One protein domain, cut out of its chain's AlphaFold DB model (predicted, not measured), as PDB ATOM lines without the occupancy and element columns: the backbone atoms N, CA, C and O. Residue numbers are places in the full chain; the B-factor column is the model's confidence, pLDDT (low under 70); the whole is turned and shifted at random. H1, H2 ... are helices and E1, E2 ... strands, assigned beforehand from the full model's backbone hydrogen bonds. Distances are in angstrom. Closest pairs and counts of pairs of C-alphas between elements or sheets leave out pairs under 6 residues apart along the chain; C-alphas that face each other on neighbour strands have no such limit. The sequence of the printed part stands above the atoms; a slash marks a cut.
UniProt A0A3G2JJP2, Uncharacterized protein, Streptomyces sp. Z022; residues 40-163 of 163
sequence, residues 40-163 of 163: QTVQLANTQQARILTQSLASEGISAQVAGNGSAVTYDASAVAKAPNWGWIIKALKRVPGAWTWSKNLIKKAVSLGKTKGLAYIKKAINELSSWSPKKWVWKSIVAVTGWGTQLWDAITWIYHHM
ATOM      1  N   GLN A  40      33.247  12.713 -22.130       77.06
ATOM      2  CA  GLN A  40      33.351  13.425 -20.863       77.06
ATOM      3  C   GLN A  40      31.965  13.843 -20.403       77.06
ATOM      4  O   GLN A  40      31.183  14.382 -21.181       77.06
ATOM      5  N   THR A  41      31.678  13.618 -19.125       81.44
ATOM      6  CA  THR A  41      30.442  14.065 -18.486       81.44
ATOM      7  C   THR A  41      30.759  15.211 -17.543       81.44
ATOM      8  O   THR A  41      31.583  15.073 -16.642       81.44
ATOM      9  N   VAL A  42      30.089  16.345 -17.735       79.31
ATOM     10  CA  VAL A  42      30.236  17.529 -16.888       79.31
ATOM     11  C   VAL A  42      28.935  17.782 -16.144       79.31
ATOM     12  O   VAL A  42      27.874  17.922 -16.754       79.31
ATOM     13  N   GLN A  43      29.037  17.890 -14.819       80.19
ATOM     14  CA  GLN A  43      27.935  18.332 -13.976       80.19
ATOM     15  C   GLN A  43      27.790  19.855 -14.074       80.19
ATOM     16  O   GLN A  43      28.721  20.615 -13.806       80.19
ATOM     17  N   LEU A  44      26.596  20.299 -14.436       78.06
ATOM     18  CA  LEU A  44      26.176  21.692 -14.449       78.06
ATOM     19  C   LEU A  44      25.236  21.938 -13.268       78.06
ATOM     20  O   LEU A  44      24.733  21.010 -12.636       78.06
ATOM     21  N   ALA A  45      25.006  23.203 -12.932       70.94
ATOM     22  CA  ALA A  45      24.218  23.504 -11.742       70.94
ATOM     23  C   ALA A  45      22.713  23.412 -11.958       70.94
ATOM     24  O   ALA A  45      21.973  23.337 -10.982       70.94
ATOM     25  N   ASN A  46      22.249  23.457 -13.206       77.25
ATOM     26  CA  ASN A  46      20.841  23.263 -13.506       77.25
ATOM     27  C   ASN A  46      20.608  22.722 -14.916       77.25
ATOM     28  O   ASN A  46      21.477  22.738 -15.794       77.25
ATOM     29  N   THR A  47      19.370  22.289 -15.128       79.62
ATOM     30  CA  THR A  47      18.912  21.679 -16.372       79.62
ATOM     31  C   THR A  47      18.901  22.647 -17.553       79.62
ATOM     32  O   THR A  47      19.127  22.249 -18.695       79.62
ATOM     33  N   GLN A  48      18.698  23.941 -17.302       77.19
ATOM     34  CA  GLN A  48      18.707  24.964 -18.343       77.19
ATOM     35  C   GLN A  48      20.104  25.132 -18.956       77.19
ATOM     36  O   GLN A  48      20.233  25.226 -20.176       77.19
ATOM     37  N   GLN A  49      21.158  25.100 -18.137       71.44
ATOM     38  CA  GLN A  49      22.549  25.133 -18.602       71.44
ATOM     39  C   GLN A  49      22.885  23.908 -19.441       71.44
ATOM     40  O   GLN A  49      23.466  24.047 -20.517       71.44
ATOM     41  N   ALA A  50      22.472  22.726 -18.975       79.56
ATOM     42  CA  ALA A  50      22.687  21.483 -19.701       79.56
ATOM     43  C   ALA A  50      22.026  21.522 -21.078       79.56
ATOM     44  O   ALA A  50      22.662  21.194 -22.078       79.56
ATOM     45  N   ARG A  51      20.792  22.028 -21.167       79.62
ATOM     46  CA  ARG A  51      20.082  22.182 -22.444       79.62
ATOM     47  C   ARG A  51      20.732  23.206 -23.370       79.62
ATOM     48  O   ARG A  51      20.881  22.923 -24.555       79.62
ATOM     49  N   ILE A  52      21.129  24.376 -22.861       79.94
ATOM     50  CA  ILE A  52      21.789  25.410 -23.677       79.94
ATOM     51  C   ILE A  52      23.098  24.869 -24.256       79.94
ATOM     52  O   ILE A  52      23.341  25.034 -25.453       79.94
ATOM     53  N   LEU A  53      23.910  24.200 -23.431       79.12
ATOM     54  CA  LEU A  53      25.178  23.614 -23.854       79.12
ATOM     55  C   LEU A  53      24.959  22.480 -24.861       79.12
ATOM     56  O   LEU A  53      25.546  22.513 -25.936       79.12
ATOM     57  N   THR A  54      24.054  21.547 -24.561       84.06
ATOM     58  CA  THR A  54      23.734  20.410 -25.440       84.06
ATOM     59  C   THR A  54      23.271  20.877 -26.816       84.06
ATOM     60  O   THR A  54      23.795  20.424 -27.825       84.06
ATOM     61  N   GLN A  55      22.339  21.833 -26.880       81.75
ATOM     62  CA  GLN A  55      21.858  22.366 -28.159       81.75
ATOM     63  C   GLN A  55      22.952  23.116 -28.927       81.75
ATOM     64  O   GLN A  55      22.982  23.063 -30.154       81.75
ATOM     65  N   SER A  56      23.848  23.813 -28.221       79.25
ATOM     66  CA  SER A  56      24.953  24.529 -28.866       79.25
ATOM     67  C   SER A  56      25.953  23.544 -29.472       79.25
ATOM     68  O   SER A  56      26.296  23.697 -30.639       79.25
ATOM     69  N   LEU A  57      26.339  22.501 -28.728       79.19
ATOM     70  CA  LEU A  57      27.235  21.436 -29.191       79.19
ATOM     71  C   LEU A  57      26.621  20.631 -30.350       79.19
ATOM     72  O   LEU A  57      27.264  20.469 -31.386       79.19
ATOM     73  N   ALA A  58      25.352  20.228 -30.233       79.81
ATOM     74  CA  ALA A  58      24.649  19.488 -31.281       79.81
ATOM     75  C   ALA A  58      24.570  20.275 -32.601       79.81
ATOM     76  O   ALA A  58      24.755  19.710 -33.675       79.81
ATOM     77  N   SER A  59      24.360  21.595 -32.532       74.12
ATOM     78  CA  SER A  59      24.318  22.456 -33.724       74.12
ATOM     79  C   SER A  59      25.664  22.620 -34.441       74.12
ATOM     80  O   SER A  59      25.696  23.181 -35.531       74.12
ATOM     81  N   GLU A  60      26.755  22.178 -33.814       73.38
ATOM     82  CA  GLU A  60      28.120  22.205 -34.346       73.38
ATOM     83  C   GLU A  60      28.624  20.803 -34.730       73.38
ATOM     84  O   GLU A  60      29.813  20.620 -34.989       73.38
ATOM     85  N   GLY A  61      27.736  19.800 -34.746       71.50
ATOM     86  CA  GLY A  61      28.083  18.412 -35.059       71.50
ATOM     87  C   GLY A  61      28.809  17.678 -33.928       71.50
ATOM     88  O   GLY A  61      29.302  16.573 -34.138       71.50
ATOM     89  N   ILE A  62      28.870  18.264 -32.727       77.06
ATOM     90  CA  ILE A  62      29.444  17.619 -31.546       77.06
ATOM     91  C   ILE A  62      28.331  16.840 -30.850       77.06
ATOM     92  O   ILE A  62      27.378  17.424 -30.325       77.06
ATOM     93  N   SER A  63      28.468  15.516 -30.820       78.50
ATOM     94  CA  SER A  63      27.573  14.635 -30.074       78.50
ATOM     95  C   SER A  63      27.598  15.007 -28.594       78.50
ATOM     96  O   SER A  63      28.603  14.806 -27.911       78.50
ATOM     97  N   ALA A  64      26.486  15.559 -28.111       82.12
ATOM     98  CA  ALA A  64      26.269  15.906 -26.717       82.12
ATOM     99  C   ALA A  64      24.886  15.426 -26.278       82.12
ATOM    100  O   ALA A  64      23.906  15.566 -27.013       82.12
ATOM    101  N   GLN A  65      24.802  14.864 -25.080       82.75
ATOM    102  CA  GLN A  65      23.574  14.329 -24.509       82.75
ATOM    103  C   GLN A  65      23.430  14.806 -23.073       82.75
ATOM    104  O   GLN A  65      24.401  14.859 -22.320       82.75
ATOM    105  N   VAL A  66      22.205  15.149 -22.681       82.50
ATOM    106  CA  VAL A  66      21.910  15.437 -21.278       82.50
ATOM    107  C   VAL A  66      21.900  14.109 -20.519       82.50
ATOM    108  O   VAL A  66      21.147  13.209 -20.879       82.50
ATOM    109  N   ALA A  67      22.723  13.986 -19.482       73.94
ATOM    110  CA  ALA A  67      22.831  12.778 -18.670       73.94
ATOM    111  C   ALA A  67      21.991  12.873 -17.380       73.94
ATOM    112  O   ALA A  67      21.905  13.931 -16.747       73.94
ATOM    113  N   GLY A  68      21.399  11.742 -16.976       66.94
ATOM    114  CA  GLY A  68      20.706  11.567 -15.692       66.94
ATOM    115  C   GLY A  68      19.605  12.601 -15.418       66.94
ATOM    116  O   GLY A  68      18.774  12.879 -16.279       66.94
ATOM    117  N   ASN A  69      19.628  13.202 -14.220       66.75
ATOM    118  CA  ASN A  69      18.621  14.137 -13.673       66.75
ATOM    119  C   ASN A  69      18.515  15.497 -14.404       66.75
ATOM    120  O   ASN A  69      18.022  16.479 -13.851       66.75
ATOM    121  N   GLY A  70      19.019  15.600 -15.634       70.06
ATOM    122  CA  GLY A  70      18.866  16.769 -16.489       70.06
ATOM    123  C   GLY A  70      19.949  17.840 -16.347       70.06
ATOM    124  O   GLY A  70      19.980  18.742 -17.174       70.06
ATOM    125  N   SER A  71      20.817  17.769 -15.332       76.19
ATOM    126  CA  SER A  71      21.847  18.785 -15.031       76.19
ATOM    127  C   SER A  71      23.268  18.350 -15.395       76.19
ATOM    128  O   SER A  71      24.221  19.011 -15.001       76.19
ATOM    129  N   ALA A  72      23.442  17.257 -16.135       78.06
ATOM    130  CA  ALA A  72      24.742  16.820 -16.632       78.06
ATOM    131  C   ALA A  72      24.737  16.788 -18.160       78.06
ATOM    132  O   ALA A  72      23.695  16.552 -18.766       78.06
ATOM    133  N   VAL A  73      25.890  17.025 -18.781       80.81
ATOM    134  CA  VAL A  73      26.067  16.874 -20.232       80.81
ATOM    135  C   VAL A  73      27.242  15.951 -20.487       80.81
ATOM    136  O   VAL A  73      28.350  16.230 -20.034       80.81
ATOM    137  N   THR A  74      26.986  14.873 -21.219       83.56
ATOM    138  CA  THR A  74      28.003  13.976 -21.760       83.56
ATOM    139  C   THR A  74      28.292  14.376 -23.195       83.56
ATOM    140  O   THR A  74      27.362  14.512 -23.985       83.56
ATOM    141  N   TYR A  75      29.556  14.584 -23.541       78.38
ATOM    142  CA  TYR A  75      29.978  14.955 -24.890       78.38
ATOM    143  C   TYR A  75      31.240  14.208 -25.306       78.38
ATOM    144  O   TYR A  75      32.024  13.768 -24.465       78.38
ATOM    145  N   ASP A  76      31.450  14.087 -26.614       76.75
ATOM    146  CA  ASP A  76      32.692  13.553 -27.168       76.75
ATOM    147  C   ASP A  76      33.835  14.573 -27.002       76.75
ATOM    148  O   ASP A  76      33.903  15.583 -27.710       76.75
ATOM    149  N   ALA A  77      34.760  14.318 -26.072       68.38
ATOM    150  CA  ALA A  77      35.895  15.206 -25.822       68.38
ATOM    151  C   ALA A  77      36.925  15.186 -26.960       68.38
ATOM    152  O   ALA A  77      37.663  16.153 -27.148       68.38
ATOM    153  N   SER A  78      36.951  14.114 -27.753       66.31
ATOM    154  CA  SER A  78      37.832  13.995 -28.918       66.31
ATOM    155  C   SER A  78      37.335  14.879 -30.065       66.31
ATOM    156  O   SER A  78      38.147  15.487 -30.765       66.31
ATOM    157  N   ALA A  79      36.012  15.009 -30.216       64.88
ATOM    158  CA  ALA A  79      35.383  15.922 -31.172       64.88
ATOM    159  C   ALA A  79      35.628  17.398 -30.816       64.88
ATOM    160  O   ALA A  79      35.878  18.211 -31.702       64.88
ATOM    161  N   VAL A  80      35.645  17.738 -29.523       64.00
ATOM    162  CA  VAL A  80      36.013  19.087 -29.052       64.00
ATOM    163  C   VAL A  80      37.505  19.383 -29.283       64.00
ATOM    164  O   VAL A  80      37.880  20.532 -29.509       64.00
ATOM    165  N   ALA A  81      38.366  18.358 -29.257       58.69
ATOM    166  CA  ALA A  81      39.815  18.510 -29.377       58.69
ATOM    167  C   ALA A  81      40.356  18.541 -30.824       58.69
ATOM    168  O   ALA A  81      41.391  19.161 -31.054       58.69
ATOM    169  N   LYS A  82      39.710  17.871 -31.795       53.78
ATOM    170  CA  LYS A  82      40.284  17.648 -33.145       53.78
ATOM    171  C   LYS A  82      40.165  18.812 -34.131       53.78
ATOM    172  O   LYS A  82      40.929  18.868 -35.087       53.78
ATOM    173  N   ALA A  83      39.260  19.748 -33.902       50.56
ATOM    174  CA  ALA A  83      39.219  21.040 -34.572       50.56
ATOM    175  C   ALA A  83      38.312  21.906 -33.714       50.56
ATOM    176  O   ALA A  83      37.177  21.497 -33.453       50.56
ATOM    177  N   PRO A  84      38.770  23.057 -33.215       59.28
ATOM    178  CA  PRO A  84      37.947  23.800 -32.304       59.28
ATOM    179  C   PRO A  84      36.859  24.521 -33.095       59.28
ATOM    180  O   PRO A  84      37.016  25.656 -33.549       59.28
ATOM    181  N   ASN A  85      35.726  23.854 -33.274       70.44
ATOM    182  CA  ASN A  85      34.517  24.537 -33.666       70.44
ATOM    183  C   ASN A  85      34.059  25.374 -32.467       70.44
ATOM    184  O   ASN A  85      33.279  24.927 -31.638       70.44
ATOM    185  N   TRP A  86      34.590  26.587 -32.336       78.50
ATOM    186  CA  TRP A  86      34.247  27.514 -31.258       78.50
ATOM    187  C   TRP A  86      32.901  28.231 -31.489       78.50
ATOM    188  O   TRP A  86      32.466  29.022 -30.644       78.50
ATOM    189  N   GLY A  87      32.201  27.937 -32.593       80.81
ATOM    190  CA  GLY A  87      30.898  28.513 -32.934       80.81
ATOM    191  C   GLY A  87      29.833  28.284 -31.861       80.81
ATOM    192  O   GLY A  87      29.041  29.191 -31.564       80.81
ATOM    193  N   TRP A  88      29.884  27.135 -31.174       82.62
ATOM    194  CA  TRP A  88      28.972  26.837 -30.067       82.62
ATOM    195  C   TRP A  88      29.117  27.834 -28.912       82.62
ATOM    196  O   TRP A  88      28.120  28.138 -28.256       82.62
ATOM    197  N   ILE A  89      30.313  28.389 -28.676       85.56
ATOM    198  CA  ILE A  89      30.535  29.368 -27.604       85.56
ATOM    199  C   ILE A  89      29.783  30.658 -27.922       85.56
ATOM    200  O   ILE A  89      29.066  31.182 -27.070       85.56
ATOM    201  N   ILE A  90      29.881  31.151 -29.160       87.38
ATOM    202  CA  ILE A  90      29.146  32.347 -29.592       87.38
ATOM    203  C   ILE A  90      27.639  32.112 -29.478       87.38
ATOM    204  O   ILE A  90      26.928  32.972 -28.955       87.38
ATOM    205  N   LYS A  91      27.137  30.951 -29.920       84.81
ATOM    206  CA  LYS A  91      25.713  30.596 -29.796       84.81
ATOM    207  C   LYS A  91      25.265  30.549 -28.331       84.81
ATOM    208  O   LYS A  91      24.243  31.150 -27.994       84.81
ATOM    209  N   ALA A  92      26.044  29.917 -27.453       84.75
ATOM    210  CA  ALA A  92      25.758  29.850 -26.022       84.75
ATOM    211  C   ALA A  92      25.726  31.250 -25.382       84.75
ATOM    212  O   ALA A  92      24.798  31.571 -24.640       84.75
ATOM    213  N   LEU A  93      26.687  32.116 -25.722       87.69
ATOM    214  CA  LEU A  93      26.748  33.497 -25.232       87.69
ATOM    215  C   LEU A  93      25.613  34.377 -25.773       87.69
ATOM    216  O   LEU A  93      25.098  35.214 -25.036       87.69
ATOM    217  N   LYS A  94      25.209  34.207 -27.039       88.25
ATOM    218  CA  LYS A  94      24.108  34.972 -27.656       88.25
ATOM    219  C   LYS A  94      22.734  34.579 -27.117       88.25
ATOM    220  O   LYS A  94      21.845  35.421 -27.079       88.25
ATOM    221  N   ARG A  95      22.558  33.331 -26.674       85.62
ATOM    222  CA  ARG A  95      21.303  32.860 -26.062       85.62
ATOM    223  C   ARG A  95      21.043  33.430 -24.673       85.62
ATOM    224  O   ARG A  95      19.901  33.427 -24.228       85.62
ATOM    225  N   VAL A  96      22.081  33.898 -23.981       83.50
ATOM    226  CA  VAL A  96      21.946  34.470 -22.641       83.50
ATOM    227  C   VAL A  96      21.887  36.000 -22.738       83.50
ATOM    228  O   VAL A  96      22.854  36.618 -23.199       83.50
ATOM    229  N   PRO A  97      20.797  36.641 -22.271       83.00
ATOM    230  CA  PRO A  97      20.642  38.090 -22.341       83.00
ATOM    231  C   PRO A  97      21.831  38.839 -21.725       83.00
ATOM    232  O   PRO A  97      22.241  38.581 -20.591       83.00
ATOM    233  N   GLY A  98      22.420  39.756 -22.496       86.56
ATOM    234  CA  GLY A  98      23.553  40.585 -22.072       86.56
ATOM    235  C   GLY A  98      24.894  39.856 -21.905       86.56
ATOM    236  O   GLY A  98      25.906  40.518 -21.662       86.56
ATOM    237  N   ALA A  99      24.954  38.527 -22.054       88.50
ATOM    238  CA  ALA A  99      26.207  37.783 -21.941       88.50
ATOM    239  C   ALA A  99      27.126  38.030 -23.132       88.50
ATOM    240  O   ALA A  99      28.318  38.236 -22.924       88.50
ATOM    241  N   TRP A 100      26.593  38.089 -24.355       91.44
ATOM    242  CA  TRP A 100      27.386  38.380 -25.549       91.44
ATOM    243  C   TRP A 100      28.104  39.731 -25.463       91.44
ATOM    244  O   TRP A 100      29.327  39.777 -25.540       91.44
ATOM    245  N   THR A 101      27.377  40.823 -25.208       90.88
ATOM    246  CA  THR A 101      27.958  42.175 -25.108       90.88
ATOM    247  C   THR A 101      28.980  42.286 -23.976       90.88
ATOM    248  O   THR A 101      30.054  42.856 -24.160       90.88
ATOM    249  N   TRP A 102      28.687  41.696 -22.812       93.19
ATOM    250  CA  TRP A 102      29.636  41.646 -21.697       93.19
ATOM    251  C   TRP A 102      30.908  40.876 -22.067       93.19
ATOM    252  O   TRP A 102      32.016  41.356 -21.830       93.19
ATOM    253  N   SER A 103      30.747  39.721 -22.716       91.56
ATOM    254  CA  SER A 103      31.852  38.872 -23.168       91.56
ATOM    255  C   SER A 103      32.705  39.571 -24.210       91.56
ATOM    256  O   SER A 103      33.922  39.497 -24.118       91.56
ATOM    257  N   LYS A 104      32.102  40.318 -25.144       92.62
ATOM    258  CA  LYS A 104      32.850  41.112 -26.125       92.62
ATOM    259  C   LYS A 104      33.825  42.070 -25.442       92.62
ATOM    260  O   LYS A 104      35.009  42.101 -25.772       92.62
ATOM    261  N   ASN A 105      33.338  42.838 -24.469       92.94
ATOM    262  CA  ASN A 105      34.160  43.811 -23.749       92.94
ATOM    263  C   ASN A 105      35.233  43.131 -22.892       92.94
ATOM    264  O   ASN A 105      36.367  43.609 -22.822       92.94
ATOM    265  N   LEU A 106      34.884  42.000 -22.276       93.81
ATOM    266  CA  LEU A 106      35.810  41.195 -21.493       93.81
ATOM    267  C   LEU A 106      36.943  40.635 -22.363       93.81
ATOM    268  O   LEU A 106      38.109  40.782 -22.011       93.81
ATOM    269  N   ILE A 107      36.599  40.035 -23.504       93.62
ATOM    270  CA  ILE A 107      37.529  39.407 -24.446       93.62
ATOM    271  C   ILE A 107      38.468  40.450 -25.048       93.62
ATOM    272  O   ILE A 107      39.674  40.231 -25.044       93.62
ATOM    273  N   LYS A 108      37.962  41.618 -25.474       94.00
ATOM    274  CA  LYS A 108      38.812  42.712 -25.984       94.00
ATOM    275  C   LYS A 108      39.896  43.113 -24.980       94.00
ATOM    276  O   LYS A 108      41.062  43.217 -25.351       94.00
ATOM    277  N   LYS A 109      39.527  43.282 -23.704       92.75
ATOM    278  CA  LYS A 109      40.485  43.584 -22.628       92.75
ATOM    279  C   LYS A 109      41.415  42.409 -22.325       92.75
ATOM    280  O   LYS A 109      42.587  42.612 -22.044       92.75
ATOM    281  N   ALA A 110      40.917  41.177 -22.369       92.19
ATOM    282  CA  ALA A 110      41.740  40.000 -22.121       92.19
ATOM    283  C   ALA A 110      42.819  39.821 -23.199       92.19
ATOM    284  O   ALA A 110      43.973  39.566 -22.864       92.19
ATOM    285  N   VAL A 111      42.462  40.014 -24.473       92.81
ATOM    286  CA  VAL A 111      43.389  39.936 -25.609       92.81
ATOM    287  C   VAL A 111      44.445  41.036 -25.530       92.81
ATOM    288  O   VAL A 111      45.628  40.738 -25.673       92.81
ATOM    289  N   SER A 112      44.062  42.272 -25.188       92.88
ATOM    290  CA  SER A 112      45.026  43.374 -25.042       92.88
ATOM    291  C   SER A 112      46.026  43.177 -23.893       92.88
ATOM    292  O   SER A 112      47.081  43.799 -23.885       92.88
ATOM    293  N   LEU A 113      45.709  42.327 -22.911       90.81
ATOM    294  CA  LEU A 113      46.598  41.988 -21.795       90.81
ATOM    295  C   LEU A 113      47.532  40.799 -22.101       90.81
ATOM    296  O   LEU A 113      48.458  40.541 -21.328       90.81
ATOM    297  N   GLY A 114      47.302  40.075 -23.201       89.19
ATOM    298  CA  GLY A 114      48.024  38.853 -23.569       89.19
ATOM    299  C   GLY A 114      47.571  37.604 -22.799       89.19
ATOM    300  O   GLY A 114      46.820  37.689 -21.833       89.19
ATOM    301  N   LYS A 115      48.047  36.417 -23.207       88.38
ATOM    302  CA  LYS A 115      47.533  35.102 -22.757       88.38
ATOM    303  C   LYS A 115      47.433  34.944 -21.238       88.38
ATOM    304  O   LYS A 115      46.353  34.704 -20.702       88.38
ATOM    305  N   THR A 116      48.543  35.102 -20.526       89.44
ATOM    306  CA  THR A 116      48.604  34.822 -19.081       89.44
ATOM    307  C   THR A 116      47.763  35.806 -18.266       89.44
ATOM    308  O   THR A 116      46.963  35.400 -17.422       89.44
ATOM    309  N   LYS A 117      47.903  37.111 -18.537       91.12
ATOM    310  CA  LYS A 117      47.159  38.160 -17.822       91.12
ATOM    311  C   LYS A 117      45.691  38.207 -18.249       91.12
ATOM    312  O   LYS A 117      44.832  38.463 -17.413       91.12
ATOM    313  N   GLY A 118      45.392  37.907 -19.509       90.25
ATOM    314  CA  GLY A 118      44.042  37.835 -20.059       90.25
ATOM    315  C   GLY A 118      43.224  36.690 -19.465       90.25
ATOM    316  O   GLY A 118      42.100  36.915 -19.019       90.25
ATOM    317  N   LEU A 119      43.802  35.488 -19.357       91.00
ATOM    318  CA  LEU A 119      43.154  34.365 -18.667       91.00
ATOM    319  C   LEU A 119      42.904  34.680 -17.184       91.00
ATOM    320  O   LEU A 119      41.810  34.426 -16.676       91.00
ATOM    321  N   ALA A 120      43.878  35.287 -16.497       92.75
ATOM    322  CA  ALA A 120      43.706  35.724 -15.112       92.75
ATOM    323  C   ALA A 120      42.611  36.798 -14.972       92.75
ATOM    324  O   ALA A 120      41.805  36.742 -14.042       92.75
ATOM    325  N   TYR A 121      42.539  37.739 -15.916       93.38
ATOM    326  CA  TYR A 121      41.518  38.783 -15.959       93.38
ATOM    327  C   TYR A 121      40.112  38.205 -16.150       93.38
ATOM    328  O   TYR A 121      39.200  38.547 -15.401       93.38
ATOM    329  N   ILE A 122      39.944  37.271 -17.089       92.06
ATOM    330  CA  ILE A 122      38.674  36.570 -17.314       92.06
ATOM    331  C   ILE A 122      38.270  35.780 -16.073       92.06
ATOM    332  O   ILE A 122      37.125  35.871 -15.630       92.06
ATOM    333  N   LYS A 123      39.217  35.063 -15.457       92.38
ATOM    334  CA  LYS A 123      38.985  34.345 -14.199       92.38
ATOM    335  C   LYS A 123      38.480  35.269 -13.102       92.38
ATOM    336  O   LYS A 123      37.489  34.953 -12.447       92.38
ATOM    337  N   LYS A 124      39.133  36.418 -12.925       93.81
ATOM    338  CA  LYS A 124      38.728  37.434 -11.952       93.81
ATOM    339  C   LYS A 124      37.322  37.958 -12.254       93.81
ATOM    340  O   LYS A 124      36.455  37.874 -11.390       93.81
ATOM    341  N   ALA A 125      37.065  38.388 -13.485       92.50
ATOM    342  CA  ALA A 125      35.780  38.960 -13.876       92.50
ATOM    343  C   ALA A 125      34.613  37.970 -13.735       92.50
ATOM    344  O   ALA A 125      33.541  38.339 -13.262       92.50
ATOM    345  N   ILE A 126      34.811  36.697 -14.095       91.50
ATOM    346  CA  ILE A 126      33.805  35.644 -13.887       91.50
ATOM    347  C   ILE A 126      33.547  35.431 -12.392       91.50
ATOM    348  O   ILE A 126      32.404  35.209 -11.991       91.50
ATOM    349  N   ASN A 127      34.584  35.492 -11.556       90.50
ATOM    350  CA  ASN A 127      34.444  35.295 -10.117       90.50
ATOM    351  C   ASN A 127      33.725  36.459  -9.421       90.50
ATOM    352  O   ASN A 127      32.918  36.182  -8.535       90.50
ATOM    353  N   GLU A 128      33.944  37.701  -9.862       93.00
ATOM    354  CA  GLU A 128      33.290  38.927  -9.354       93.00
ATOM    355  C   GLU A 128      31.794  39.014  -9.708       93.00
ATOM    356  O   GLU A 128      30.991  39.532  -8.940       93.00
ATOM    357  N   LEU A 129      31.402  38.420 -10.837       89.19
ATOM    358  CA  LEU A 129      30.229  37.554 -10.918       89.19
ATOM    359  C   LEU A 129      29.326  37.347  -9.683       89.19
ATOM    360  O   LEU A 129      29.680  36.490  -8.870       89.19
ATOM    361  N   SER A 130      28.118  37.920  -9.577       85.94
ATOM    362  CA  SER A 130      27.120  37.350  -8.643       85.94
ATOM    363  C   SER A 130      26.884  35.867  -8.969       85.94
ATOM    364  O   SER A 130      26.836  35.486 -10.145       85.94
ATOM    365  N   SER A 131      26.755  35.017  -7.946       80.81
ATOM    366  CA  SER A 131      26.528  33.568  -8.091       80.81
ATOM    367  C   SER A 131      25.291  33.237  -8.928       80.81
ATOM    368  O   SER A 131      25.284  32.221  -9.612       80.81
ATOM    369  N   TRP A 132      24.297  34.126  -8.941       77.25
ATOM    370  CA  TRP A 132      23.057  33.981  -9.701       77.25
ATOM    371  C   TRP A 132      23.102  34.619 -11.094       77.25
ATOM    372  O   TRP A 132      22.138  34.516 -11.848       77.25
ATOM    373  N   SER A 133      24.209  35.265 -11.478       82.31
ATOM    374  CA  SER A 133      24.294  35.960 -12.763       82.31
ATOM    375  C   SER A 133      24.305  34.971 -13.938       82.31
ATOM    376  O   SER A 133      25.243  34.175 -14.037       82.31
ATOM    377  N   PRO A 134      23.368  35.064 -14.905       82.88
ATOM    378  CA  PRO A 134      23.352  34.211 -16.103       82.88
ATOM    379  C   PRO A 134      24.676  34.231 -16.884       82.88
ATOM    380  O   PRO A 134      25.114  33.215 -17.423       82.88
ATOM    381  N   LYS A 135      25.364  35.380 -16.870       88.62
ATOM    382  CA  LYS A 135      26.691  35.584 -17.469       88.62
ATOM    383  C   LYS A 135      27.765  34.711 -16.812       88.62
ATOM    384  O   LYS A 135      28.602  34.140 -17.504       88.62
ATOM    385  N   LYS A 136      27.722  34.576 -15.483       88.06
ATOM    386  CA  LYS A 136      28.643  33.715 -14.727       88.06
ATOM    387  C   LYS A 136      28.440  32.257 -15.102       88.06
ATOM    388  O   LYS A 136      29.406  31.529 -15.305       88.06
ATOM    389  N   TRP A 137      27.179  31.854 -15.196       84.31
ATOM    390  CA  TRP A 137      26.788  30.486 -15.491       84.31
ATOM    391  C   TRP A 137      27.253  30.031 -16.869       84.31
ATOM    392  O   TRP A 137      27.931  29.013 -16.958       84.31
ATOM    393  N   VAL A 138      26.976  30.811 -17.919       86.19
ATOM    394  CA  VAL A 138      27.394  30.445 -19.282       86.19
ATOM    395  C   VAL A 138      28.915  30.331 -19.399       86.19
ATOM    396  O   VAL A 138      29.415  29.367 -19.969       86.19
ATOM    397  N   TRP A 139      29.666  31.243 -18.775       87.50
ATOM    398  CA  TRP A 139      31.127  31.177 -18.772       87.50
ATOM    399  C   TRP A 139      31.678  30.017 -17.952       87.50
ATOM    400  O   TRP A 139      32.660  29.410 -18.362       87.50
ATOM    401  N   LYS A 140      31.041  29.656 -16.833       84.69
ATOM    402  CA  LYS A 140      31.401  28.439 -16.099       84.69
ATOM    403  C   LYS A 140      31.187  27.185 -16.942       84.69
ATOM    404  O   LYS A 140      32.047  26.316 -16.914       84.69
ATOM    405  N   SER A 141      30.095  27.106 -17.704       80.94
ATOM    406  CA  SER A 141      29.856  25.990 -18.627       80.94
ATOM    407  C   SER A 141      30.919  25.924 -19.722       80.94
ATOM    408  O   SER A 141      31.434  24.847 -19.988       80.94
ATOM    409  N   ILE A 142      31.297  27.069 -20.304       84.62
ATOM    410  CA  ILE A 142      32.363  27.135 -21.317       84.62
ATOM    411  C   ILE A 142      33.688  26.644 -20.728       84.62
ATOM    412  O   ILE A 142      34.296  25.721 -21.257       84.62
ATOM    413  N   VAL A 143      34.088  27.201 -19.583       85.62
ATOM    414  CA  VAL A 143      35.326  26.842 -18.877       85.62
ATOM    415  C   VAL A 143      35.347  25.375 -18.447       85.62
ATOM    416  O   VAL A 143      36.412  24.767 -18.421       85.62
ATOM    417  N   ALA A 144      34.201  24.785 -18.108       77.75
ATOM    418  CA  ALA A 144      34.128  23.373 -17.744       77.75
ATOM    419  C   ALA A 144      34.428  22.436 -18.927       77.75
ATOM    420  O   ALA A 144      34.881  21.319 -18.703       77.75
ATOM    421  N   VAL A 145      34.205  22.895 -20.162       77.06
ATOM    422  CA  VAL A 145      34.522  22.152 -21.392       77.06
ATOM    423  C   VAL A 145      35.939  22.461 -21.878       77.06
ATOM    424  O   VAL A 145      36.672  21.563 -22.266       77.06
ATOM    425  N   THR A 146      36.353  23.730 -21.844       77.31
ATOM    426  CA  THR A 146      37.650  24.170 -22.392       77.31
ATOM    427  C   THR A 146      38.807  24.126 -21.389       77.31
ATOM    428  O   THR A 146      39.954  24.377 -21.750       77.31
ATOM    429  N   GLY A 147      38.528  23.939 -20.099       80.19
ATOM    430  CA  GLY A 147      39.503  24.139 -19.025       80.19
ATOM    431  C   GLY A 147      39.979  25.596 -18.886       80.19
ATOM    432  O   GLY A 147      39.479  26.502 -19.543       80.19
ATOM    433  N   TRP A 148      40.968  25.838 -18.014       78.38
ATOM    434  CA  TRP A 148      41.573  27.165 -17.758       78.38
ATOM    435  C   TRP A 148      42.883  27.422 -18.535       78.38
ATOM    436  O   TRP A 148      43.646  28.322 -18.185       78.38
ATOM    437  N   GLY A 149      43.176  26.617 -19.558       80.50
ATOM    438  CA  GLY A 149      44.481  26.586 -20.226       80.50
ATOM    439  C   GLY A 149      44.490  27.151 -21.646       80.50
ATOM    440  O   GLY A 149      43.777  28.096 -21.981       80.50
ATOM    441  N   THR A 150      45.324  26.543 -22.491       82.06
ATOM    442  CA  THR A 150      45.495  26.926 -23.901       82.06
ATOM    443  C   THR A 150      44.184  26.858 -24.681       82.06
ATOM    444  O   THR A 150      43.863  27.821 -25.355       82.06
ATOM    445  N   GLN A 151      43.367  25.822 -24.482       82.19
ATOM    446  CA  GLN A 151      42.073  25.678 -25.161       82.19
ATOM    447  C   GLN A 151      41.119  26.859 -24.911       82.19
ATOM    448  O   GLN A 151      40.503  27.362 -25.846       82.19
ATOM    449  N   LEU A 152      41.029  27.358 -23.674       86.00
ATOM    450  CA  LEU A 152      40.228  28.550 -23.374       86.00
ATOM    451  C   LEU A 152      40.803  29.799 -24.043       86.00
ATOM    452  O   LEU A 152      40.048  30.622 -24.551       86.00
ATOM    453  N   TRP A 153      42.127  29.948 -24.054       89.75
ATOM    454  CA  TRP A 153      42.770  31.066 -24.743       89.75
ATOM    455  C   TRP A 153      42.546  31.033 -26.256       89.75
ATOM    456  O   TRP A 153      42.263  32.072 -26.854       89.75
ATOM    457  N   ASP A 154      42.623  29.856 -26.864       86.56
ATOM    458  CA  ASP A 154      42.377  29.666 -28.290       86.56
ATOM    459  C   ASP A 154      40.916  29.990 -28.623       86.56
ATOM    460  O   ASP A 154      40.651  30.685 -29.601       86.56
ATOM    461  N   ALA A 155      39.976  29.599 -27.754       86.50
ATOM    462  CA  ALA A 155      38.575  29.998 -27.855       86.50
ATOM    463  C   ALA A 155      38.396  31.518 -27.770       86.50
ATOM    464  O   ALA A 155      37.730  32.114 -28.612       86.50
ATOM    465  N   ILE A 156      39.008  32.170 -26.778       89.69
ATOM    466  CA  ILE A 156      38.954  33.631 -26.602       89.69
ATOM    467  C   ILE A 156      39.505  34.351 -27.836       89.69
ATOM    468  O   ILE A 156      38.888  35.300 -28.320       89.69
ATOM    469  N   THR A 157      40.649  33.895 -28.342       90.06
ATOM    470  CA  THR A 157      41.325  34.484 -29.503       90.06
ATOM    471  C   THR A 157      40.484  34.291 -30.762       90.06
ATOM    472  O   THR A 157      40.261  35.241 -31.508       90.06
ATOM    473  N   TRP A 158      39.919  33.098 -30.961       87.94
ATOM    474  CA  TRP A 158      39.000  32.844 -32.064       87.94
ATOM    475  C   TRP A 158      37.759  33.736 -31.995       87.94
ATOM    476  O   TRP A 158      37.416  34.368 -32.992       87.94
ATOM    477  N   ILE A 159      37.127  33.855 -30.820       87.56
ATOM    478  CA  ILE A 159      35.960  34.726 -30.625       87.56
ATOM    479  C   ILE A 159      36.333  36.176 -30.940       87.56
ATOM    480  O   ILE A 159      35.569  36.851 -31.619       87.56
ATOM    481  N   TYR A 160      37.502  36.649 -30.500       89.19
ATOM    482  CA  TYR A 160      37.981  38.000 -30.792       89.19
ATOM    483  C   TYR A 160      38.106  38.275 -32.298       89.19
ATOM    484  O   TYR A 160      37.711  39.348 -32.744       89.19
ATOM    485  N   HIS A 161      38.597  37.309 -33.079       86.88
ATOM    486  CA  HIS A 161      38.719  37.441 -34.536       86.88
ATOM    487  C   HIS A 161      37.386  37.314 -35.294       86.88
ATOM    488  O   HIS A 161      37.301  37.766 -36.430       86.88
ATOM    489  N   HIS A 162      36.352  36.731 -34.681       80.69
ATOM    490  CA  HIS A 162      35.029  36.509 -35.289       80.69
ATOM    491  C   HIS A 162      33.934  37.425 -34.701       80.69
ATOM    492  O   HIS A 162      32.736  37.153 -34.846       80.69
ATOM    493  N   MET A 163      34.329  38.478 -33.979       78.88
ATOM    494  CA  MET A 163      33.443  39.377 -33.228       78.88
ATOM    495  C   MET A 163      33.076  40.669 -33.942       78.88
ATOM    496  O   MET A 163      33.886  41.186 -34.729       78.88
TER     497      MET A 163
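Overview. This is residues 40 to 163 of the 163 residues of an uncharacterized protein of Streptomyces sp. Z022 (UniProt A0A3G2JJP2). A small three-stranded sheet, E1, E3 and E2, forms a wall at one end of the domain, with H1 packed over one face, and a body of crossed helices, H3 to H7, makes up the rest, with H3 and H6 on its side toward H1 and the sheet and H4, H5 and H7 beyond them. H2 follows directly on E3, beyond the end of that strand, and residues 83 to 86 lead from it to H3. The printed part has 124 residues with seven named helices and three named strands, in the order E1 H1 E2 E3 H2 H3 H4 H5 H6 H7; the sheet runs E1 E3 E2, antiparallel throughout, and the class is mostly helix. The whole is compact, with a radius of gyration of the C-alphas of 13.6 A and spans of 40 by 33 by 21 A.

Along the chain. Find C-alpha 40 at (33.351, 13.425, -20.863), where E1, residues 40 to 43, begins. H1 is residues 47 to 58, 16.1 A long, and then come E2, residues 64 to 67, and E3, residues 72 to 76, 13.6 A. Read on to H2, residues 77 to 82, and H3, residues 87 to 95, 12.6 A. At C-alpha 99, (26.207, 37.783, -21.941), H4 begins and runs to residue 112; H5 is residues 115 to 128, and each is 19.9 A long. H6, residues 134 to 146, measures 18.6 A, and H7, residues 150 to 161, measures 16.4 A and ends at C-alpha 161, (38.719, 37.441, -34.536).

Arrangement. Look first at E1 and E3, antiparallel at 161 degrees, where N 40 and O 75 are 2.8 A apart, within hydrogen-bond range. E2 and E3 form a hairpin, with N 65 and O 74 within range at 2.8 A. H1 is on the sheet at a height of 8.2 A, making two layers, a helix on one face of a sheet; it lies over E2 and along it, at 7 degrees on the local plane. E1, H1 and E2 are a split strand-helix-strand unit, two strands running the same way with E3 between them, and its crossover is right-handed. H6 only grazes the sheet, with residues 141 to 145. H6 touches H1 at a steep tilt of 50 degrees, closest at the C-alphas of Val 138 and Gln 49, 7.2 A. H3 touches H1, closest at the C-alphas of Trp 88 and Ser 56, 4.8 A. H4 and H5 form a helical hairpin, closest at the C-alphas of Ala 110 and Gly 118, 3.8 A. H7 touches H4 with residues 156 to 160 alone, about perpendicular at 76 degrees, closest at the C-alphas of Ile 156 and Ile 107, 6.3 A. H2 touches no helix but is near H6. In H1 to H7 every O i to N i+4 pair is within hydrogen-bond range.

Size, cuts and confidence. The two C-alphas farthest apart are those of Gly 68 and Ser 112, at 41.1 A. The printed part has no cut and ends at residue 163, the chain's last residue; each link between named elements is tight. Mean pLDDT of the printed part is 82.4, and you find values under 70 at residues 68 to 69 and 77 to 84, of which 77 to 82 belong to H2.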